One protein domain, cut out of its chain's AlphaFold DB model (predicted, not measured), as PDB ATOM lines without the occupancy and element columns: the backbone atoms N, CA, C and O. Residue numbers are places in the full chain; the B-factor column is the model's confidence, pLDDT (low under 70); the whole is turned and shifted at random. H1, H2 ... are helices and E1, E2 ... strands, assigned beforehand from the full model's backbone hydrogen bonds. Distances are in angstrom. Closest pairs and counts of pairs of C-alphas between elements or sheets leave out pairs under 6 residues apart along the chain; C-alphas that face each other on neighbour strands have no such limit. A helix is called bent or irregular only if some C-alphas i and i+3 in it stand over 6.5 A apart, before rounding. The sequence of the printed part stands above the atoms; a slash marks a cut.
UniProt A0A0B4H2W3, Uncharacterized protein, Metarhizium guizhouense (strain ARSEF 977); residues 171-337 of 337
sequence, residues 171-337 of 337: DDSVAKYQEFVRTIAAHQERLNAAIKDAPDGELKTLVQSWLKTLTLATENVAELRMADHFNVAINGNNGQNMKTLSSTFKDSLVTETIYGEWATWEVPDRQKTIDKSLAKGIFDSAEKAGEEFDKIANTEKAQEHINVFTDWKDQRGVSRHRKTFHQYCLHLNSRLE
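This is residues 171 to 337 of the 337 residues of an uncharacterized protein of Metarhizium guizhouense (strain ARSEF 977) (UniProt A0A0B4H2W3). A long helical hairpin, H1 and H2, makes one end of a rod, and a head of three helices, H3, H4 and H5, makes the other. Between these ends the later part of H2 is lined by H6 and the strand hairpin E1 and E2, with H8 near it but touching no helix. The printed part has 167 residues, in the order H1 H2 H3 E1 E2 H4 H5 H6 H7 H8; its sheet is E1 - E2, antiparallel, and the class is mostly helix. The whole is loose, with a radius of gyration of the C-alphas of 19.6 A, and spans 69 by 27 by 26 A.

Find C-alpha 174 at (24.184, -19.036, 89.520); from there H1 runs 34.7 A to residue 197. H2, residues 202 to 235, runs 48.3 A to C-alpha 235 at (3.310, -22.750, 88.646). Next come H3, residues 245 to 252, irregular, with C-alphas 248 and 251 9.3 A apart, then E1, residues 255 to 259, E2, residues 264 to 268, and H4, residues 270 to 279. H5 is residues 286 to 297, 16.0 A long, H6 residues 300 to 310 and H7 residues 315 to 320. H8, residues 322 to 336, runs 19.9 A to C-alpha 336 at (11.088, -18.949, 74.195).

Begin at the hub, H2, which touches four helices. With residues 204 to 218 alone it touches H1, closest at the C-alphas of Ile 195 and Lys 204, 5.5 A, at a shallow tilt of 18 degrees, opposite ways. With residues 225 to 233 alone it touches H6, closest at the C-alphas of His 229 and His 305, 5.3 A; H1, H2 and H6 form an up and down bundle, each running against the one before it. The closest C-alphas of H2 and E2 are Ala 227 and Trp 265, 4.9 A. In the hairpin E1 and E2, N 256 and O 267 are within hydrogen-bond range at 2.8 A. H4 and H5 touch at a steep tilt of 48 degrees, closest at the C-alphas of Ile 274 and Ala 289, 5.7 A. H7 touches H1, closest at the C-alphas of Arg 182 and Gly 317, 6.4 A. Every O i to N i+4 pair is within range in H1, H2, H4, H5 and H8, against 2 of 4 in H3, 6 of 7 in H6 and 1 of 2 in H7.

Look for the farthest C-alphas at Pro 199 and Asp 284, 69.3 A apart. The printed part has no cut and no long link. Its mean pLDDT is 75.3, with 66 residues under 70, among them residues 312 to 337.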
ATOM      1  N   ASP A 171      19.000 -22.854  96.928       58.22
ATOM      2  CA  ASP A 171      19.766 -21.671  96.572       58.22
ATOM      3  C   ASP A 171      19.770 -21.527  95.053       58.22
ATOM      4  O   ASP A 171      20.214 -22.402  94.307       58.22
ATOM      5  N   ASP A 172      19.255 -20.389  94.604       63.19
ATOM      6  CA  ASP A 172      19.108 -20.084  93.189       63.19
ATOM      7  C   ASP A 172      20.306 -19.314  92.623       63.19
ATOM      8  O   ASP A 172      20.276 -18.820  91.497       63.19
ATOM      9  N   SER A 173      21.401 -19.263  93.386       72.75
ATOM     10  CA  SER A 173      22.659 -18.652  92.988       72.75
ATOM     11  C   SER A 173      23.318 -19.389  91.825       72.75
ATOM     12  O   SER A 173      23.875 -20.485  91.954       72.75
ATOM     13  N   VAL A 174      23.376 -18.688  90.695       70.69
ATOM     14  CA  VAL A 174      24.184 -19.036  89.520       70.69
ATOM     15  C   VAL A 174      25.627 -19.366  89.908       70.69
ATOM     16  O   VAL A 174      26.197 -20.342  89.419       70.69
ATOM     17  N   ALA A 175      26.225 -18.579  90.809       72.44
ATOM     18  CA  ALA A 175      27.619 -18.750  91.205       72.44
ATOM     19  C   ALA A 175      27.857 -20.100  91.896       72.44
ATOM     20  O   ALA A 175      28.807 -20.798  91.541       72.44
ATOM     21  N   LYS A 176      26.964 -20.493  92.814       72.00
ATOM     22  CA  LYS A 176      27.075 -21.759  93.553       72.00
ATOM     23  C   LYS A 176      26.868 -22.974  92.656       72.00
ATOM     24  O   LYS A 176      27.641 -23.925  92.727       72.00
ATOM     25  N   TYR A 177      25.885 -22.930  91.755       71.94
ATOM     26  CA  TYR A 177      25.699 -24.020  90.795       71.94
ATOM     27  C   TYR A 177      26.911 -24.175  89.865       71.94
ATOM     28  O   TYR A 177      27.394 -25.285  89.631       71.94
ATOM     29  N   GLN A 178      27.450 -23.063  89.354       73.38
ATOM     30  CA  GLN A 178      28.651 -23.102  88.518       73.38
ATOM     31  C   GLN A 178      29.866 -23.629  89.286       73.38
ATOM     32  O   GLN A 178      30.666 -24.373  88.722       73.38
ATOM     33  N   GLU A 179      30.018 -23.272  90.561       71.94
ATOM     34  CA  GLU A 179      31.067 -23.806  91.430       71.94
ATOM     35  C   GLU A 179      30.935 -25.319  91.647       71.94
ATOM     36  O   GLU A 179      31.928 -26.042  91.516       71.94
ATOM     37  N   PHE A 180      29.723 -25.824  91.884       71.38
ATOM     38  CA  PHE A 180      29.459 -27.261  91.985       71.38
ATOM     39  C   PHE A 180      29.879 -28.008  90.717       71.38
ATOM     40  O   PHE A 180      30.663 -28.959  90.776       71.38
ATOM     41  N   VAL A 181      29.441 -27.546  89.543       70.44
ATOM     42  CA  VAL A 181      29.797 -28.217  88.287       70.44
ATOM     43  C   VAL A 181      31.284 -28.073  87.966       70.44
ATOM     44  O   VAL A 181      31.883 -29.022  87.465       70.44
ATOM     45  N   ARG A 182      31.931 -26.944  88.297       70.19
ATOM     46  CA  ARG A 182      33.402 -26.818  88.211       70.19
ATOM     47  C   ARG A 182      34.103 -27.842  89.095       70.19
ATOM     48  O   ARG A 182      35.073 -28.458  88.654       70.19
ATOM     49  N   THR A 183      33.609 -28.035  90.315       66.56
ATOM     50  CA  THR A 183      34.147 -29.019  91.257       66.56
ATOM     51  C   THR A 183      34.042 -30.424  90.675       66.56
ATOM     52  O   THR A 183      35.033 -31.155  90.658       66.56
ATOM     53  N   ILE A 184      32.891 -30.789  90.112       67.19
ATOM     54  CA  ILE A 184      32.717 -32.092  89.463       67.19
ATOM     55  C   ILE A 184      33.612 -32.229  88.229       67.19
ATOM     56  O   ILE A 184      34.305 -33.236  88.094       67.19
ATOM     57  N   ALA A 185      33.665 -31.221  87.358       66.44
ATOM     58  CA  ALA A 185      34.516 -31.240  86.171       66.44
ATOM     59  C   ALA A 185      35.994 -31.459  86.535       66.44
ATOM     60  O   ALA A 185      36.662 -32.295  85.922       66.44
ATOM     61  N   ALA A 186      36.485 -30.791  87.584       65.38
ATOM     62  CA  ALA A 186      37.837 -30.993  88.097       65.38
ATOM     63  C   ALA A 186      38.070 -32.439  88.577       65.38
ATOM     64  O   ALA A 186      39.115 -33.026  88.286       65.38
ATOM     65  N   HIS A 187      37.098 -33.051  89.261       63.53
ATOM     66  CA  HIS A 187      37.178 -34.460  89.667       63.53
ATOM     67  C   HIS A 187      37.147 -35.411  88.465       63.53
ATOM     68  O   HIS A 187      37.955 -36.335  88.390       63.53
ATOM     69  N   GLN A 188      36.285 -35.161  87.479       65.69
ATOM     70  CA  GLN A 188      36.239 -35.946  86.247       65.69
ATOM     71  C   GLN A 188      37.564 -35.868  85.475       65.69
ATOM     72  O   GLN A 188      38.015 -36.870  84.930       65.69
ATOM     73  N   GLU A 189      38.196 -34.697  85.364       67.75
ATOM     74  CA  GLU A 189      39.521 -34.547  84.739       67.75
ATOM     75  C   GLU A 189      40.587 -35.391  85.441       67.75
ATOM     76  O   GLU A 189      41.342 -36.097  84.772       67.75
ATOM     77  N   ARG A 190      40.598 -35.388  86.775       63.78
ATOM     78  CA  ARG A 190      41.530 -36.196  87.572       63.78
ATOM     79  C   ARG A 190      41.269 -37.691  87.421       63.78
ATOM     80  O   ARG A 190      42.217 -38.438  87.204       63.78
ATOM     81  N   LEU A 191      40.006 -38.122  87.441       62.81
ATOM     82  CA  LEU A 191      39.631 -39.511  87.150       62.81
ATOM     83  C   LEU A 191      40.073 -39.920  85.741       62.81
ATOM     84  O   LEU A 191      40.610 -41.005  85.559       62.81
ATOM     85  N   ASN A 192      39.923 -39.044  84.745       71.88
ATOM     86  CA  ASN A 192      40.414 -39.306  83.391       71.88
ATOM     87  C   ASN A 192      41.945 -39.423  83.325       71.88
ATOM     88  O   ASN A 192      42.449 -40.292  82.616       71.88
ATOM     89  N   ALA A 193      42.683 -38.586  84.059       70.19
ATOM     90  CA  ALA A 193      44.134 -38.719  84.180       70.19
ATOM     91  C   ALA A 193      44.509 -40.061  84.833       70.19
ATOM     92  O   ALA A 193      45.300 -40.814  84.273       70.19
ATOM     93  N   ALA A 194      43.839 -40.428  85.931       63.03
ATOM     94  CA  ALA A 194      44.031 -41.716  86.592       63.03
ATOM     95  C   ALA A 194      43.715 -42.910  85.672       63.03
ATOM     96  O   ALA A 194      44.459 -43.882  85.664       63.03
ATOM     97  N   ILE A 195      42.661 -42.839  84.850       69.69
ATOM     98  CA  ILE A 195      42.326 -43.874  83.851       69.69
ATOM     99  C   ILE A 195      43.420 -43.997  82.788       69.69
ATOM    100  O   ILE A 195      43.700 -45.105  82.325       69.69
ATOM    101  N   LYS A 196      44.007 -42.871  82.365       73.75
ATOM    102  CA  LYS A 196      45.077 -42.844  81.362       73.75
ATOM    103  C   LYS A 196      46.357 -43.490  81.892       73.75
ATOM    104  O   LYS A 196      47.009 -44.211  81.142       73.75
ATOM    105  N   ASP A 197      46.676 -43.242  83.158       72.38
ATOM    106  CA  ASP A 197      47.902 -43.721  83.799       72.38
ATOM    107  C   ASP A 197      47.743 -45.128  84.411       72.38
ATOM    108  O   ASP A 197      48.734 -45.808  84.681       72.38
ATOM    109  N   ALA A 198      46.504 -45.595  84.610       65.25
ATOM    110  CA  ALA A 198      46.222 -46.930  85.121       65.25
ATOM    111  C   ALA A 198      46.489 -48.022  84.064       65.25
ATOM    112  O   ALA A 198      46.041 -47.898  82.915       65.25
ATOM    113  N   PRO A 199      47.146 -49.137  84.444       73.06
ATOM    114  CA  PRO A 199      47.264 -50.299  83.572       73.06
ATOM    115  C   PRO A 199      45.881 -50.890  83.275       73.06
ATOM    116  O   PRO A 199      44.958 -50.790  84.088       73.06
ATOM    117  N   ASP A 200      45.736 -51.528  82.112       80.69
ATOM    118  CA  ASP A 200      44.501 -52.229  81.766       80.69
ATOM    119  C   ASP A 200      44.194 -53.323  82.802       80.69
ATOM    120  O   ASP A 200      45.074 -54.084  83.208       80.69
ATOM    121  N   GLY A 201      42.941 -53.378  83.264       75.44
ATOM    122  CA  GLY A 201      42.505 -54.310  84.302       75.44
ATOM    123  C   GLY A 201      41.371 -53.771  85.175       75.44
ATOM    124  O   GLY A 201      40.690 -52.796  84.840       75.44
ATOM    125  N   GLU A 202      41.164 -54.418  86.322       62.50
ATOM    126  CA  GLU A 202      40.053 -54.121  87.237       62.50
ATOM    127  C   GLU A 202      40.106 -52.704  87.817       62.50
ATOM    128  O   GLU A 202      39.081 -52.034  87.867       62.50
ATOM    129  N   LEU A 203      41.295 -52.204  88.181       60.91
ATOM    130  CA  LEU A 203      41.439 -50.844  88.713       60.91
ATOM    131  C   LEU A 203      40.984 -49.793  87.692       60.91
ATOM    132  O   LEU A 203      40.225 -48.891  88.028       60.91
ATOM    133  N   LYS A 204      41.393 -49.930  86.426       72.00
ATOM    134  CA  LYS A 204      40.967 -49.024  85.354       72.00
ATOM    135  C   LYS A 204      39.458 -49.096  85.115       72.00
ATOM    136  O   LYS A 204      38.823 -48.057  84.967       72.00
ATOM    137  N   THR A 205      38.885 -50.300  85.150       68.12
ATOM    138  CA  THR A 205      37.434 -50.536  85.014       68.12
ATOM    139  C   THR A 205      36.639 -49.852  86.132       68.12
ATOM    140  O   THR A 205      35.599 -49.245  85.893       68.12
ATOM    141  N   LEU A 206      37.159 -49.903  87.353       61.78
ATOM    142  CA  LEU A 206      36.565 -49.300  88.540       61.78
ATOM    143  C   LEU A 206      36.652 -47.769  88.532       61.78
ATOM    144  O   LEU A 206      35.658 -47.087  88.761       61.78
ATOM    145  N   VAL A 207      37.802 -47.196  88.164       59.47
ATOM    146  CA  VAL A 207      37.919 -45.734  88.003       59.47
ATOM    147  C   VAL A 207      37.018 -45.240  86.857       59.47
ATOM    148  O   VAL A 207      36.407 -44.175  86.961       59.47
ATOM    149  N   GLN A 208      36.856 -46.029  85.787       70.56
ATOM    150  CA  GLN A 208      35.878 -45.757  84.726       70.56
ATOM    151  C   GLN A 208      34.432 -45.801  85.234       70.56
ATOM    152  O   GLN A 208      33.634 -44.949  84.838       70.56
ATOM    153  N   SER A 209      34.080 -46.747  86.113       66.12
ATOM    154  CA  SER A 209      32.734 -46.799  86.689       66.12
ATOM    155  C   SER A 209      32.462 -45.585  87.575       66.12
ATOM    156  O   SER A 209      31.387 -45.002  87.471       66.12
ATOM    157  N   TRP A 210      33.438 -45.123  88.361       65.62
ATOM    158  CA  TRP A 210      33.311 -43.890  89.145       65.62
ATOM    159  C   TRP A 210      33.143 -42.651  88.278       65.62
ATOM    160  O   TRP A 210      32.265 -41.834  88.548       65.62
ATOM    161  N   LEU A 211      33.932 -42.527  87.207       67.81
ATOM    162  CA  LEU A 211      33.777 -41.438  86.247       67.81
ATOM    163  C   LEU A 211      32.375 -41.444  85.628       67.81
ATOM    164  O   LEU A 211      31.754 -40.386  85.499       67.81
ATOM    165  N   LYS A 212      31.856 -42.628  85.279       68.56
ATOM    166  CA  LYS A 212      30.493 -42.787  84.769       68.56
ATOM    167  C   LYS A 212      29.456 -42.359  85.808       68.56
ATOM    168  O   LYS A 212      28.601 -41.547  85.477       68.56
ATOM    169  N   THR A 213      29.550 -42.837  87.048       63.50
ATOM    170  CA  THR A 213      28.633 -42.457  88.138       63.50
ATOM    171  C   THR A 213      28.634 -40.950  88.373       63.50
ATOM    172  O   THR A 213      27.571 -40.338  88.426       63.50
ATOM    173  N   LEU A 214      29.819 -40.338  88.442       61.72
ATOM    174  CA  LEU A 214      29.968 -38.895  88.616       61.72
ATOM    175  C   LEU A 214      29.333 -38.119  87.453       61.72
ATOM    176  O   LEU A 214      28.688 -37.097  87.670       61.72
ATOM    177  N   THR A 215      29.476 -38.615  86.222       67.69
ATOM    178  CA  THR A 215      28.861 -38.014  85.028       67.69
ATOM    179  C   THR A 215      27.336 -38.089  85.085       67.69
ATOM    180  O   THR A 215      26.690 -37.047  85.027       67.69
ATOM    181  N   LEU A 216      26.775 -39.285  85.294       64.31
ATOM    182  CA  LEU A 216      25.323 -39.495  85.349       64.31
ATOM    183  C   LEU A 216      24.668 -38.680  86.465       64.31
ATOM    184  O   LEU A 216      23.610 -38.087  86.278       64.31
ATOM    185  N   ALA A 217      25.307 -38.610  87.631       62.53
ATOM    186  CA  ALA A 217      24.762 -37.847  88.740       62.53
ATOM    187  C   ALA A 217      24.819 -36.327  88.489       62.53
ATOM    188  O   ALA A 217      23.906 -35.612  88.894       62.53
ATOM    189  N   THR A 218      25.822 -35.834  87.752       66.69
ATOM    190  CA  THR A 218      25.860 -34.430  87.292       66.69
ATOM    191  C   THR A 218      24.717 -34.131  86.326       66.69
ATOM    192  O   THR A 218      24.056 -33.101  86.446       66.69
ATOM    193  N   GLU A 219      24.478 -35.031  85.369       69.00
ATOM    194  CA  GLU A 219      23.398 -34.905  84.385       69.00
ATOM    195  C   GLU A 219      22.028 -34.909  85.065       69.00
ATOM    196  O   GLU A 219      21.202 -34.047  84.776       69.00
ATOM    197  N   ASN A 220      21.829 -35.790  86.046       69.69
ATOM    198  CA  ASN A 220      20.618 -35.826  86.859       69.69
ATOM    199  C   ASN A 220      20.372 -34.491  87.590       69.69
ATOM    200  O   ASN A 220      19.284 -33.924  87.504       69.69
ATOM    201  N   VAL A 221      21.393 -33.926  88.252       68.81
ATOM    202  CA  VAL A 221      21.270 -32.617  88.923       68.81
ATOM    203  C   VAL A 221      20.888 -31.509  87.934       68.81
ATOM    204  O   VAL A 221      20.047 -30.665  88.254       68.81
ATOM    205  N   ALA A 222      21.455 -31.527  86.726       73.12
ATOM    206  CA  ALA A 222      21.126 -30.559  85.687       73.12
ATOM    207  C   ALA A 222      19.678 -30.697  85.188       73.12
ATOM    208  O   ALA A 222      18.968 -29.694  85.104       73.12
ATOM    209  N   GLU A 223      19.215 -31.918  84.908       74.62
ATOM    210  CA  GLU A 223      17.829 -32.174  84.494       74.62
ATOM    211  C   GLU A 223      16.816 -31.758  85.559       74.62
ATOM    212  O   GLU A 223      15.836 -31.073  85.260       74.62
ATOM    213  N   LEU A 224      17.080 -32.093  86.823       74.38
ATOM    214  CA  LEU A 224      16.222 -31.696  87.936       74.38
ATOM    215  C   LEU A 224      16.160 -30.176  88.096       74.38
ATOM    216  O   LEU A 224      15.105 -29.634  88.425       74.38
ATOM    217  N   ARG A 225      17.265 -29.471  87.837       76.19
ATOM    218  CA  ARG A 225      17.288 -28.007  87.879       76.19
ATOM    219  C   ARG A 225      16.529 -27.377  86.705       76.19
ATOM    220  O   ARG A 225      15.877 -26.353  86.899       76.19
ATOM    221  N   MET A 226      16.554 -27.989  85.519       77.94
ATOM    222  CA  MET A 226      15.716 -27.558  84.390       77.94
ATOM    223  C   MET A 226      14.231 -27.753  84.699       77.94
ATOM    224  O   MET A 226      13.434 -26.840  84.486       77.94
ATOM    225  N   ALA A 227      13.866 -28.910  85.255       80.06
ATOM    226  CA  ALA A 227      12.498 -29.188  85.672       80.06
ATOM    227  C   ALA A 227      11.982 -28.153  86.682       80.06
ATOM    228  O   ALA A 227      10.866 -27.652  86.558       80.06
ATOM    229  N   ASP A 228      12.826 -27.793  87.647       78.62
ATOM    230  CA  ASP A 228      12.543 -26.780  88.662       78.62
ATOM    231  C   ASP A 228      12.344 -25.382  88.053       78.62
ATOM    232  O   ASP A 228      11.346 -24.725  88.344       78.62
ATOM    233  N   HIS A 229      13.223 -24.954  87.136       81.94
ATOM    234  CA  HIS A 229      13.084 -23.680  86.418       81.94
ATOM    235  C   HIS A 229      11.711 -23.542  85.742       81.94
ATOM    236  O   HIS A 229      10.989 -22.568  85.978       81.94
ATOM    237  N   PHE A 230      11.329 -24.525  84.923       84.44
ATOM    238  CA  PHE A 230      10.063 -24.441  84.199       84.44
ATOM    239  C   PHE A 230       8.858 -24.572  85.119       84.44
ATOM    240  O   PHE A 230       7.860 -23.881  84.916       84.44
ATOM    241  N   ASN A 231       8.956 -25.384  86.172       85.38
ATOM    242  CA  ASN A 231       7.904 -25.450  87.172       85.38
ATOM    243  C   ASN A 231       7.704 -24.096  87.870       85.38
ATOM    244  O   ASN A 231       6.562 -23.686  88.057       85.38
ATOM    245  N   VAL A 232       8.775 -23.361  88.188       83.25
ATOM    246  CA  VAL A 232       8.672 -22.009  88.764       83.25
ATOM    247  C   VAL A 232       8.015 -21.031  87.786       83.25
ATOM    248  O   VAL A 232       7.143 -20.267  88.194       83.25
ATOM    249  N   ALA A 233       8.356 -21.065  86.496       84.12
ATOM    250  CA  ALA A 233       7.706 -20.205  85.502       84.12
ATOM    251  C   ALA A 233       6.209 -20.543  85.321       84.12
ATOM    252  O   ALA A 233       5.351 -19.655  85.251       84.12
ATOM    253  N   ILE A 234       5.877 -21.837  85.272       89.50
ATOM    254  CA  ILE A 234       4.514 -22.317  85.023       89.50
ATOM    255  C   ILE A 234       3.624 -22.142  86.256       89.50
ATOM    256  O   ILE A 234       2.522 -21.602  86.141       89.50
ATOM    257  N   ASN A 235       4.096 -22.584  87.421       87.94
ATOM    258  CA  ASN A 235       3.310 -22.750  88.646       87.94
ATOM    259  C   ASN A 235       3.718 -21.808  89.784       87.94
ATOM    260  O   ASN A 235       3.022 -21.759  90.798       87.94
ATOM    261  N   GLY A 236       4.786 -21.025  89.624       83.06
ATOM    262  CA  GLY A 236       5.342 -20.214  90.703       83.06
ATOM    263  C   GLY A 236       6.103 -21.057  91.729       83.06
ATOM    264  O   GLY A 236       6.268 -22.267  91.581       83.06
ATOM    265  N   ASN A 237       6.578 -20.402  92.788       76.00
ATOM    266  CA  ASN A 237       7.224 -21.080  93.909       76.00
ATOM    267  C   ASN A 237       6.211 -21.329  95.040       76.00
ATOM    268  O   ASN A 237       5.362 -20.475  95.317       76.00
ATOM    269  N   ASN A 238       6.306 -22.480  95.710       60.53
ATOM    270  CA  ASN A 238       5.398 -22.867  96.789       60.53
ATOM    271  C   ASN A 238       5.413 -21.807  97.906       60.53
ATOM    272  O   ASN A 238       6.387 -21.681  98.643       60.53
ATOM    273  N   GLY A 239       4.319 -21.051  98.040       59.94
ATOM    274  CA  GLY A 239       4.117 -20.088  99.129       59.94
ATOM    275  C   GLY A 239       4.247 -18.607  98.761       59.94
ATOM    276  O   GLY A 239       4.018 -17.766  99.628       59.94
ATOM    277  N   GLN A 240       4.549 -18.256  97.506       65.62
ATOM    278  CA  GLN A 240       4.503 -16.861  97.054       65.62
ATOM    279  C   GLN A 240       3.285 -16.611  96.156       65.62
ATOM    280  O   GLN A 240       3.067 -17.321  95.179       65.62
ATOM    281  N   ASN A 241       2.512 -15.561  96.459       70.88
ATOM    282  CA  ASN A 241       1.420 -15.067  95.608       70.88
ATOM    283  C   ASN A 241       1.984 -14.334  94.376       70.88
ATOM    284  O   ASN A 241       1.786 -13.130  94.210       70.88
ATOM    285  N   MET A 242       2.732 -15.041  93.534       77.69
ATOM    286  CA  MET A 242       3.207 -14.515  92.256       77.69
ATOM    287  C   MET A 242       2.204 -14.839  91.151       77.69
ATOM    288  O   MET A 242       1.548 -15.879  91.178       77.69
ATOM    289  N   LYS A 243       2.087 -13.947  90.161       87.56
ATOM    290  CA  LYS A 243       1.435 -14.298  88.893       87.56
ATOM    291  C   LYS A 243       2.261 -15.383  88.206       87.56
ATOM    292  O   LYS A 243       3.479 -15.277  88.138       87.56
ATOM    293  N   THR A 244       1.580 -16.389  87.679       91.69
ATOM    294  CA  THR A 244       2.190 -17.553  87.021       91.69
ATOM    295  C   THR A 244       1.614 -17.713  85.624       91.69
ATOM    296  O   THR A 244       0.534 -17.177  85.333       91.69
ATOM    297  N   LEU A 245       2.289 -18.467  84.751       93.25
ATOM    298  CA  LEU A 245       1.742 -18.732  83.420       93.25
ATOM    299  C   LEU A 245       0.426 -19.513  83.531       93.25
ATOM    300  O   LEU A 245      -0.535 -19.185  82.837       93.25
ATOM    301  N   SER A 246       0.336 -20.471  84.459       94.19
ATOM    302  CA  SER A 246      -0.881 -21.260  84.678       94.19
ATOM    303  C   SER A 246      -2.059 -20.418  85.177       94.19
ATOM    304  O   SER A 246      -3.180 -20.588  84.703       94.19
ATOM    305  N   SER A 247      -1.835 -19.457  86.077       94.06
ATOM    306  CA  SER A 247      -2.901 -18.579  86.586       94.06
ATOM    307  C   SER A 247      -3.312 -17.498  85.582       94.06
ATOM    308  O   SER A 247      -4.486 -17.120  85.529       94.06
ATOM    309  N   THR A 248      -2.366 -17.029  84.764       95.12
ATOM    310  CA  THR A 248      -2.580 -15.946  83.795       95.12
ATOM    311  C   THR A 248      -3.214 -16.454  82.504       95.12
ATOM    312  O   THR A 248      -4.244 -15.934  82.078       95.12
ATOM    313  N   PHE A 249      -2.649 -17.508  81.909       96.00
ATOM    314  CA  PHE A 249      -3.115 -18.073  80.640       96.00
ATOM    315  C   PHE A 249      -4.145 -19.193  80.822       96.00
ATOM    316  O   PHE A 249      -4.836 -19.537  79.863       96.00
ATOM    317  N   LYS A 250      -4.313 -19.728  82.040       94.94
ATOM    318  CA  LYS A 250      -5.332 -20.734  82.386       94.94
ATOM    319  C   LYS A 250      -5.305 -21.916  81.411       94.94
ATOM    320  O   LYS A 250      -4.260 -22.493  81.136       94.94
ATOM    321  N   ASP A 251      -6.453 -22.253  80.841       96.38
ATOM    322  CA  ASP A 251      -6.637 -23.321  79.864       96.38
ATOM    323  C   ASP A 251      -6.105 -22.970  78.456       96.38
ATOM    324  O   ASP A 251      -6.241 -23.772  77.521       96.38
ATOM    325  N   SER A 252      -5.543 -21.772  78.270       97.38
ATOM    326  CA  SER A 252      -4.815 -21.366  77.061       97.38
ATOM    327  C   SER A 252      -3.315 -21.588  77.154       97.38
ATOM    328  O   SER A 252      -2.667 -21.550  76.114       97.38
ATOM    329  N   LEU A 253      -2.773 -21.878  78.341       97.44
ATOM    330  CA  LEU A 253      -1.388 -22.317  78.456       97.44
ATOM    331  C   LEU A 253      -1.207 -23.622  77.671       97.44
ATOM    332  O   LEU A 253      -1.978 -24.574  77.835       97.44
ATOM    333  N   VAL A 254      -0.215 -23.643  76.788       96.88
ATOM    334  CA  VAL A 254       0.198 -24.832  76.048       96.88
ATOM    335  C   VAL A 254       1.595 -25.200  76.514       96.88
ATOM    336  O   VAL A 254       2.515 -24.394  76.415       96.88
ATOM    337  N   THR A 255       1.740 -26.416  77.025       94.94
ATOM    338  CA  THR A 255       3.019 -26.993  77.434       94.94
ATOM    339  C   THR A 255       3.388 -28.157  76.522       94.94
ATOM    340  O   THR A 255       2.524 -28.838  75.964       94.94
ATOM    341  N   GLU A 256       4.685 -28.388  76.368       92.94
ATOM    342  CA  GLU A 256       5.239 -29.612  75.801       92.94
ATOM    343  C   GLU A 256       5.974 -30.383  76.894       92.94
ATOM    344  O   GLU A 256       6.735 -29.811  77.675       92.94
ATOM    345  N   THR A 257       5.745 -31.692  76.962       90.56
ATOM    346  CA  THR A 257       6.445 -32.563  77.905       90.56
ATOM    347  C   THR A 257       7.788 -32.983  77.320       90.56
ATOM    348  O   THR A 257       7.838 -33.634  76.275       90.56
ATOM    349  N   ILE A 258       8.868 -32.646  78.018       83.44
ATOM    350  CA  ILE A 258      10.221 -33.108  77.722       83.44
ATOM    351  C   ILE A 258      10.544 -34.291  78.632       83.44
ATOM    352  O   ILE A 258      10.412 -34.206  79.854       83.44
ATOM    353  N   TYR A 259      10.974 -35.391  78.016       80.62
ATOM    354  CA  TYR A 259      11.412 -36.604  78.699       80.62
ATOM    355  C   TYR A 259      12.940 -36.631  78.723       80.62
ATOM    356  O   TYR A 259      13.571 -36.980  77.722       80.62
ATOM    357  N   GLY A 260      13.519 -36.218  79.848       73.44
ATOM    358  CA  GLY A 260      14.928 -36.444  80.149       73.44
ATOM    359  C   GLY A 260      15.198 -37.896  80.546       73.44
ATOM    360  O   GLY A 260      14.291 -38.732  80.586       73.44
ATOM    361  N   GLU A 261      16.461 -38.202  80.832       70.94
ATOM    362  CA  GLU A 261      16.863 -39.531  81.304       70.94
ATOM    363  C   GLU A 261      16.458 -39.761  82.768       70.94
ATOM    364  O   GLU A 261      16.103 -40.877  83.153       70.94
ATOM    365  N   TRP A 262      16.458 -38.697  83.575       62.97
ATOM    366  CA  TRP A 262      16.239 -38.741  85.021       62.97
ATOM    367  C   TRP A 262      14.983 -37.999  85.463       62.97
ATOM    368  O   TRP A 262      14.364 -38.376  86.462       62.97
ATOM    369  N   ALA A 263      14.596 -36.954  84.732       69.25
ATOM    370  CA  ALA A 263      13.415 -36.161  85.035       69.25
ATOM    371  C   ALA A 263      12.526 -35.962  83.806       69.25
ATOM    372  O   ALA A 263      12.953 -36.015  82.657       69.25
ATOM    373  N   THR A 264      11.250 -35.701  84.058       76.88
ATOM    374  CA  THR A 264      10.296 -35.240  83.047       76.88
ATOM    375  C   THR A 264       9.795 -33.873  83.476       76.88
ATOM    376  O   THR A 264       9.491 -33.678  84.654       76.88
ATOM    377  N   TRP A 265       9.715 -32.929  82.543       86.12
ATOM    378  CA  TRP A 265       9.244 -31.580  82.837       86.12
ATOM    379  C   TRP A 265       8.436 -30.990  81.692       86.12
ATOM    380  O   TRP A 265       8.521 -31.426  80.545       86.12
ATOM    381  N   GLU A 266       7.621 -29.997  82.024       89.88
ATOM    382  CA  GLU A 266       6.818 -29.256  81.061       89.88
ATOM    383  C   GLU A 266       7.539 -27.976  80.660       89.88
ATOM    384  O   GLU A 266       8.017 -27.247  81.520       89.88
ATOM    385  N   VAL A 267       7.591 -27.685  79.365       90.06
ATOM    386  CA  VAL A 267       8.124 -26.432  78.823       90.06
ATOM    387  C   VAL A 267       6.964 -25.665  78.195       90.06
ATOM    388  O   VAL A 267       6.238 -26.244  77.382       90.06
ATOM    389  N   PRO A 268       6.739 -24.391  78.550       91.69
ATOM    390  CA  PRO A 268       5.663 -23.621  77.946       91.69
ATOM    391  C   PRO A 268       6.016 -23.269  76.490       91.69
ATOM    392  O   PRO A 268       7.119 -22.812  76.200       91.69
ATOM    393  N   ASP A 269       5.073 -23.475  75.570       94.62
ATOM    394  CA  ASP A 269       5.194 -23.078  74.165       94.62
ATOM    395  C   ASP A 269       4.610 -21.670  74.007       94.62
ATOM    396  O   ASP A 269       3.387 -21.483  74.079       94.62
ATOM    397  N   ARG A 270       5.491 -20.677  73.845       94.12
ATOM    398  CA  ARG A 270       5.127 -19.256  73.822       94.12
ATOM    399  C   ARG A 270       4.116 -18.950  72.721       94.12
ATOM    400  O   ARG A 270       3.027 -18.453  73.010       94.12
ATOM    401  N   GLN A 271       4.434 -19.301  71.475       95.88
ATOM    402  CA  GLN A 271       3.591 -18.966  70.327       95.88
ATOM    403  C   GLN A 271       2.232 -19.671  70.398       95.88
ATOM    404  O   GLN A 271       1.197 -19.017  70.255       95.88
ATOM    405  N   LYS A 272       2.196 -20.976  70.706       96.94
ATOM    406  CA  LYS A 272       0.918 -21.701  70.822       96.94
ATOM    407  C   LYS A 272       0.065 -21.188  71.980       96.94
ATOM    408  O   LYS A 272      -1.162 -21.178  71.871       96.94
ATOM    409  N   THR A 273       0.690 -20.768  73.080       97.12
ATOM    410  CA  THR A 273      -0.011 -20.163  74.218       97.12
ATOM    411  C   THR A 273      -0.638 -18.824  73.827       97.12
ATOM    412  O   THR A 273      -1.821 -18.605  74.104       97.12
ATOM    413  N   ILE A 274       0.108 -17.963  73.124       97.44
ATOM    414  CA  ILE A 274      -0.394 -16.686  72.598       97.44
ATOM    415  C   ILE A 274      -1.580 -16.935  71.662       97.44
ATOM    416  O   ILE A 274      -2.677 -16.441  71.934       97.44
ATOM    417  N   ASP A 275      -1.412 -17.770  70.636       97.75
ATOM    418  CA  ASP A 275      -2.451 -18.050  69.636       97.75
ATOM    419  C   ASP A 275      -3.743 -18.573  70.282       97.75
ATOM    420  O   ASP A 275      -4.849 -18.105  69.989       97.75
ATOM    421  N   LYS A 276      -3.612 -19.516  71.224       98.12
ATOM    422  CA  LYS A 276      -4.752 -20.092  71.947       98.12
ATOM    423  C   LYS A 276      -5.432 -19.067  72.854       98.12
ATOM    424  O   LYS A 276      -6.658 -19.076  72.961       98.12
ATOM    425  N   SER A 277      -4.663 -18.175  73.479       98.00
ATOM    426  CA  SER A 277      -5.201 -17.129  74.351       98.00
ATOM    427  C   SER A 277      -6.013 -16.078  73.586       98.00
ATOM    428  O   SER A 277      -7.059 -15.648  74.076       98.00
ATOM    429  N   LEU A 278      -5.601 -15.743  72.357       97.69
ATOM    430  CA  LEU A 278      -6.345 -14.862  71.450       97.69
ATOM    431  C   LEU A 278      -7.631 -15.522  70.965       97.69
ATOM    432  O   LEU A 278      -8.697 -14.912  71.016       97.69
ATOM    433  N   ALA A 279      -7.558 -16.795  70.565       97.81
ATOM    434  CA  ALA A 279      -8.728 -17.555  70.129       97.81
ATOM    435  C   ALA A 279      -9.809 -17.659  71.220       97.81
ATOM    436  O   ALA A 279     -10.997 -17.744  70.909       97.81
ATOM    437  N   LYS A 280      -9.413 -17.629  72.500       97.62
ATOM    438  CA  LYS A 280     -10.331 -17.618  73.650       97.62
ATOM    439  C   LYS A 280     -10.708 -16.222  74.149       97.62
ATOM    440  O   LYS A 280     -11.497 -16.125  75.087       97.62
ATOM    441  N   GLY A 281     -10.160 -15.159  73.561       96.62
ATOM    442  CA  GLY A 281     -10.402 -13.783  73.993       96.62
ATOM    443  C   GLY A 281      -9.873 -13.468  75.396       96.62
ATOM    444  O   GLY A 281     -10.428 -12.602  76.067       96.62
ATOM    445  N   ILE A 282      -8.832 -14.176  75.864       96.44
ATOM    446  CA  ILE A 282      -8.151 -13.848  77.131       96.44
ATOM    447  C   ILE A 282      -7.360 -12.545  76.977       96.44
ATOM    448  O   ILE A 282      -7.361 -11.711  77.880       96.44
ATOM    449  N   PHE A 283      -6.721 -12.370  75.819       97.56
ATOM    450  CA  PHE A 283      -6.016 -11.155  75.425       97.56
ATOM    451  C   PHE A 283      -6.621 -10.597  74.136       97.56
ATOM    452  O   PHE A 283      -7.179 -11.337  73.325       97.56
ATOM    453  N   ASP A 284      -6.508  -9.285  73.954       96.81
ATOM    454  CA  ASP A 284      -7.039  -8.544  72.806       96.81
ATOM    455  C   ASP A 284      -6.030  -8.394  71.656       96.81
ATOM    456  O   ASP A 284      -6.428  -8.106  70.528       96.81
ATOM    457  N   SER A 285      -4.738  -8.617  71.910       98.06
ATOM    458  CA  SER A 285      -3.697  -8.634  70.881       98.06
ATOM    459  C   SER A 285      -2.557  -9.598  71.213       98.06
ATOM    460  O   SER A 285      -2.279  -9.891  72.379       98.06
ATOM    461  N   ALA A 286      -1.884 -10.089  70.165       97.44
ATOM    462  CA  ALA A 286      -0.706 -10.947  70.296       97.44
ATOM    463  C   ALA A 286       0.431 -10.247  71.053       97.44
ATOM    464  O   ALA A 286       1.125 -10.882  71.838       97.44
ATOM    465  N   GLU A 287       0.575  -8.935  70.850       97.44
ATOM    466  CA  GLU A 287       1.561  -8.095  71.531       97.44
ATOM    467  C   GLU A 287       1.359  -8.126  73.050       97.44
ATOM    468  O   GLU A 287       2.277  -8.507  73.768       97.44
ATOM    469  N   LYS A 288       0.141  -7.864  73.549       97.06
ATOM    470  CA  LYS A 288      -0.124  -7.898  74.997       97.06
ATOM    471  C   LYS A 288       0.007  -9.294  75.597       97.06
ATOM    472  O   LYS A 288       0.471  -9.433  76.727       97.06
ATOM    473  N   ALA A 289      -0.417 -10.324  74.863       97.00
ATOM    474  CA  ALA A 289      -0.240 -11.708  75.293       97.00
ATOM    475  C   ALA A 289       1.251 -12.069  75.400       97.00
ATOM    476  O   ALA A 289       1.658 -12.679  76.385       97.00
ATOM    477  N   GLY A 290       2.061 -11.655  74.420       95.88
ATOM    478  CA  GLY A 290       3.509 -11.839  74.421       95.88
ATOM    479  C   GLY A 290       4.190 -11.095  75.564       95.88
ATOM    480  O   GLY A 290       4.932 -11.710  76.320       95.88
ATOM    481  N   GLU A 291       3.869  -9.815  75.766       95.12
ATOM    482  CA  GLU A 291       4.417  -9.017  76.869       95.12
ATOM    483  C   GLU A 291       4.109  -9.626  78.243       95.12
ATOM    484  O   GLU A 291       4.994  -9.703  79.095       95.12
ATOM    485  N   GLU A 292       2.873 -10.080  78.481       95.12
ATOM    486  CA  GLU A 292       2.515 -10.687  79.769       95.12
ATOM    487  C   GLU A 292       3.153 -12.078  79.932       95.12
ATOM    488  O   GLU A 292       3.562 -12.428  81.041       95.12
ATOM    489  N   PHE A 293       3.298 -12.853  78.847       94.62
ATOM    490  CA  PHE A 293       4.045 -14.113  78.869       94.62
ATOM    491  C   PHE A 293       5.503 -13.862  79.256       94.62
ATOM    492  O   PHE A 293       5.987 -14.432  80.234       94.62
ATOM    493  N   ASP A 294       6.174 -12.961  78.539       91.62
ATOM    494  CA  ASP A 294       7.588 -12.644  78.725       91.62
ATOM    495  C   ASP A 294       7.833 -12.050  80.111       91.62
ATOM    496  O   ASP A 294       8.805 -12.398  80.773       91.62
ATOM    497  N   LYS A 295       6.923 -11.214  80.615       90.31
ATOM    498  CA  LYS A 295       7.003 -10.657  81.969       90.31
ATOM    499  C   LYS A 295       6.983 -11.726  83.061       90.31
ATOM    500  O   LYS A 295       7.657 -11.557  84.074       90.31
ATOM    501  N   ILE A 296       6.200 -12.792  82.893       88.88
ATOM    502  CA  ILE A 296       6.101 -13.883  83.875       88.88
ATOM    503  C   ILE A 296       7.264 -14.867  83.702       88.88
ATOM    504  O   ILE A 296       7.928 -15.218  84.681       88.88
ATOM    505  N   ALA A 297       7.540 -15.274  82.462       86.00
ATOM    506  CA  ALA A 297       8.621 -16.195  82.123       86.00
ATOM    507  C   ALA A 297      10.011 -15.609  82.425       86.00
ATOM    508  O   ALA A 297      10.930 -16.359  82.738       86.00
ATOM    509  N   ASN A 298      10.151 -14.278  82.411       84.00
ATOM    510  CA  ASN A 298      11.389 -13.560  82.717       84.00
ATOM    511  C   ASN A 298      11.334 -12.801  84.051       84.00
ATOM    512  O   ASN A 298      12.011 -11.784  84.212       84.00
ATOM    513  N   THR A 299      10.543 -13.271  85.023       81.69
ATOM    514  CA  THR A 299      10.668 -12.777  86.407       81.69
ATOM    515  C   THR A 299      12.117 -12.900  86.882       81.69
ATOM    516  O   THR A 299      12.820 -13.816  86.464       81.69
ATOM    517  N   GLU A 300      12.558 -12.020  87.789       81.25
ATOM    518  CA  GLU A 300      13.902 -12.098  88.392       81.25
ATOM    519  C   GLU A 300      14.202 -13.519  88.881       81.25
ATOM    520  O   GLU A 300      15.266 -14.061  88.604       81.25
ATOM    521  N   LYS A 301      13.202 -14.183  89.474       77.19
ATOM    522  CA  LYS A 301      13.333 -15.562  89.926       77.19
ATOM    523  C   LYS A 301      13.491 -16.570  88.789       77.19
ATOM    524  O   LYS A 301      14.384 -17.406  88.831       77.19
ATOM    525  N   ALA A 302      12.652 -16.513  87.757       74.38
ATOM    526  CA  ALA A 302      12.807 -17.402  86.607       74.38
ATOM    527  C   ALA A 302      14.162 -17.179  85.907       74.38
ATOM    528  O   ALA A 302      14.824 -18.146  85.527       74.38
ATOM    529  N   GLN A 303      14.606 -15.922  85.826       78.31
ATOM    530  CA  GLN A 303      15.908 -15.536  85.295       78.31
ATOM    531  C   GLN A 303      17.063 -16.068  86.153       78.31
ATOM    532  O   GLN A 303      17.994 -16.637  85.602       78.31
ATOM    533  N   GLU A 304      16.994 -16.005  87.486       76.06
ATOM    534  CA  GLU A 304      17.978 -16.659  88.366       76.06
ATOM    535  C   GLU A 304      18.130 -18.146  88.023       76.06
ATOM    536  O   GLU A 304      19.246 -18.635  87.851       76.06
ATOM    537  N   HIS A 305      17.014 -18.860  87.846       73.25
ATOM    538  CA  HIS A 305      17.036 -20.282  87.512       73.25
ATOM    539  C   HIS A 305      17.567 -20.569  86.098       73.25
ATOM    540  O   HIS A 305      18.256 -21.573  85.930       73.25
ATOM    541  N   ILE A 306      17.274 -19.734  85.092       72.56
ATOM    542  CA  ILE A 306      17.776 -19.952  83.722       72.56
ATOM    543  C   ILE A 306      19.240 -19.528  83.574       72.56
ATOM    544  O   ILE A 306      20.009 -20.209  82.895       72.56
ATOM    545  N   ASN A 307      19.660 -18.482  84.291       74.94
ATOM    546  CA  ASN A 307      21.028 -17.959  84.299       74.94
ATOM    547  C   ASN A 307      22.031 -18.954  84.873       74.94
ATOM    548  O   ASN A 307      23.199 -18.948  84.483       74.94
ATOM    549  N   VAL A 308      21.568 -19.895  85.701       69.25
ATOM    550  CA  VAL A 308      22.350 -21.077  86.091       69.25
ATOM    551  C   VAL A 308      22.945 -21.783  84.863       69.25
ATOM    552  O   VAL A 308      24.070 -22.283  84.913       69.25
ATOM    553  N   PHE A 309      22.212 -21.783  83.752       67.69
ATOM    554  CA  PHE A 309      22.554 -22.471  82.518       67.69
ATOM    555  C   PHE A 309      23.074 -21.539  81.422       67.69
ATOM    556  O   PHE A 309      23.993 -21.916  80.690       67.69
ATOM    557  N   THR A 310      22.498 -20.342  81.289       68.81
ATOM    558  CA  THR A 310      22.810 -19.398  80.205       68.81
ATOM    559  C   THR A 310      24.035 -18.532  80.501       68.81
ATOM    560  O   THR A 310      24.822 -18.284  79.588       68.81
ATOM    561  N   ASP A 311      24.294 -18.173  81.764       71.56
ATOM    562  CA  ASP A 311      25.433 -17.325  82.156       71.56
ATOM    563  C   ASP A 311      26.719 -18.124  82.415       71.56
ATOM    564  O   ASP A 311      27.580 -17.741  83.218       71.56
ATOM    565  N   TRP A 312      26.876 -19.267  81.746       66.25
ATOM    566  CA  TRP A 312      28.014 -20.153  81.949       66.25
ATOM    567  C   TRP A 312      29.329 -19.533  81.467       66.25
ATOM    568  O   TRP A 312      29.685 -19.600  80.291       66.25
ATOM    569  N   LYS A 313      30.107 -18.960  82.391       59.94
ATOM    570  CA  LYS A 313      31.373 -18.282  82.056       59.94
ATOM    571  C   LYS A 313      32.579 -19.219  81.923       59.94
ATOM    572  O   LYS A 313      33.600 -18.808  81.378       59.94
ATOM    573  N   ASP A 314      32.505 -20.461  82.413       57.00
ATOM    574  CA  ASP A 314      33.660 -21.377  82.422       57.00
ATOM    575  C   ASP A 314      33.668 -22.338  81.224       57.00
ATOM    576  O   ASP A 314      32.893 -23.295  81.172       57.00
ATOM    577  N   GLN A 315      34.605 -22.134  80.293       53.41
ATOM    578  CA  GLN A 315      34.796 -22.990  79.116       53.41
ATOM    579  C   GLN A 315      35.087 -24.468  79.452       53.41
ATOM    580  O   GLN A 315      34.868 -25.338  78.606       53.41
ATOM    581  N   ARG A 316      35.541 -24.789  80.672       49.41
ATOM    582  CA  ARG A 316      35.822 -26.174  81.090       49.41
ATOM    583  C   ARG A 316      34.545 -26.993  81.268       49.41
ATOM    584  O   ARG A 316      34.464 -28.096  80.731       49.41
ATOM    585  N   GLY A 317      33.514 -26.422  81.897       46.81
ATOM    586  CA  GLY A 317      32.179 -27.041  81.975       46.81
ATOM    587  C   GLY A 317      31.493 -27.147  80.606       46.81
ATOM    588  O   GLY A 317      30.763 -28.100  80.337       46.81
ATOM    589  N   VAL A 318      31.811 -26.216  79.698       45.22
ATOM    590  CA  VAL A 318      31.248 -26.141  78.340       45.22
ATOM    591  C   VAL A 318      31.684 -27.303  77.446       45.22
ATOM    592  O   VAL A 318      30.956 -27.620  76.518       45.22
ATOM    593  N   SER A 319      32.828 -27.963  77.661       43.19
ATOM    594  CA  SER A 319      33.352 -28.942  76.685       43.19
ATOM    595  C   SER A 319      32.780 -30.365  76.807       43.19
ATOM    596  O   SER A 319      32.636 -31.041  75.787       43.19
ATOM    597  N   ARG A 320      32.418 -30.821  78.016       50.31
ATOM    598  CA  ARG A 320      31.989 -32.215  78.268       50.31
ATOM    599  C   ARG A 320      30.480 -32.406  78.337       50.31
ATOM    600  O   ARG A 320      29.982 -33.376  77.782       50.31
ATOM    601  N   HIS A 321      29.749 -31.457  78.913       51.28
ATOM    602  CA  HIS A 321      28.286 -31.540  79.008       51.28
ATOM    603  C   HIS A 321      27.571 -30.929  77.788       51.28
ATOM    604  O   HIS A 321      26.350 -31.006  77.672       51.28
ATOM    605  N   ARG A 322      28.323 -30.363  76.825       46.34
ATOM    606  CA  ARG A 322      27.790 -29.573  75.703       46.34
ATOM    607  C   ARG A 322      26.784 -30.299  74.831       46.34
ATOM    608  O   ARG A 322      25.826 -29.670  74.428       46.34
ATOM    609  N   LYS A 323      27.000 -31.557  74.439       49.81
ATOM    610  CA  LYS A 323      26.167 -32.123  73.363       49.81
ATOM    611  C   LYS A 323      24.708 -32.223  73.780       49.81
ATOM    612  O   LYS A 323      23.866 -31.678  73.085       49.81
ATOM    613  N   THR A 324      24.445 -32.804  74.938       50.84
ATOM    614  CA  THR A 324      23.093 -32.922  75.475       50.84
ATOM    615  C   THR A 324      22.613 -31.560  75.980       50.84
ATOM    616  O   THR A 324      21.603 -31.044  75.515       50.84
ATOM    617  N   PHE A 325      23.403 -30.899  76.831       51.53
ATOM    618  CA  PHE A 325      22.986 -29.679  77.520       51.53
ATOM    619  C   PHE A 325      22.823 -28.461  76.592       51.53
ATOM    620  O   PHE A 325      21.844 -27.733  76.679       51.53
ATOM    621  N   HIS A 326      23.741 -28.246  75.645       52.12
ATOM    622  CA  HIS A 326      23.655 -27.138  74.688       52.12
ATOM    623  C   HIS A 326      22.581 -27.378  73.629       52.12
ATOM    624  O   HIS A 326      21.935 -26.420  73.228       52.12
ATOM    625  N   GLN A 327      22.362 -28.622  73.181       54.47
ATOM    626  CA  GLN A 327      21.226 -28.922  72.302       54.47
ATOM    627  C   GLN A 327      19.902 -28.665  73.022       54.47
ATOM    628  O   GLN A 327      19.006 -28.089  72.412       54.47
ATOM    629  N   TYR A 328      19.814 -28.987  74.317       54.06
ATOM    630  CA  TYR A 328      18.672 -28.612  75.147       54.06
ATOM    631  C   TYR A 328      18.534 -27.092  75.288       54.06
ATOM    632  O   TYR A 328      17.475 -26.575  74.960       54.06
ATOM    633  N   CYS A 329      19.579 -26.346  75.662       51.16
ATOM    634  CA  CYS A 329      19.498 -24.881  75.769       51.16
ATOM    635  C   CYS A 329      19.164 -24.197  74.434       51.16
ATOM    636  O   CYS A 329      18.384 -23.252  74.412       51.16
ATOM    637  N   LEU A 330      19.718 -24.670  73.312       53.69
ATOM    638  CA  LEU A 330      19.386 -24.153  71.980       53.69
ATOM    639  C   LEU A 330      17.938 -24.474  71.595       53.69
ATOM    640  O   LEU A 330      17.254 -23.622  71.035       53.69
ATOM    641  N   HIS A 331      17.458 -25.680  71.918       53.69
ATOM    642  CA  HIS A 331      16.058 -26.046  71.717       53.69
ATOM    643  C   HIS A 331      15.132 -25.178  72.574       53.69
ATOM    644  O   HIS A 331      14.136 -24.674  72.070       53.69
ATOM    645  N   LEU A 332      15.484 -24.940  73.837       52.81
ATOM    646  CA  LEU A 332      14.718 -24.109  74.762       52.81
ATOM    647  C   LEU A 332      14.672 -22.645  74.319       52.81
ATOM    648  O   LEU A 332      13.586 -22.079  74.256       52.81
ATOM    649  N   ASN A 333      15.805 -22.062  73.918       54.91
ATOM    650  CA  ASN A 333      15.835 -20.698  73.388       54.91
ATOM    651  C   ASN A 333      14.938 -20.563  72.151       54.91
ATOM    652  O   ASN A 333      14.155 -19.625  72.078       54.91
ATOM    653  N   SER A 334      14.936 -21.552  71.247       58.06
ATOM    654  CA  SER A 334      14.048 -21.538  70.071       58.06
ATOM    655  C   SER A 334      12.549 -21.661  70.383       58.06
ATOM    656  O   SER A 334      11.729 -21.488  69.489       58.06
ATOM    657  N   ARG A 335      12.180 -22.029  71.617       58.09
ATOM    658  CA  ARG A 335      10.781 -22.127  72.072       58.09
ATOM    659  C   ARG A 335      10.339 -20.923  72.900       58.09
ATOM    660  O   ARG A 335       9.136 -20.721  73.068       58.09
ATOM    661  N   LEU A 336      11.303 -20.181  73.442       53.47
ATOM    662  CA  LEU A 336      11.088 -18.949  74.195       53.47
ATOM    663  C   LEU A 336      11.132 -17.702  73.297       53.47
ATOM    664  O   LEU A 336      10.498 -16.712  73.649       53.47
ATOM    665  N   GLU A 337      11.840 -17.752  72.163       49.28
ATOM    666  CA  GLU A 337      11.843 -16.726  71.099       49.28
ATOM    667  C   GLU A 337      10.601 -16.828  70.194       49.28
ATOM    668  O   GLU A 337       9.910 -15.796  70.010       49.28
TER     669      GLU A 337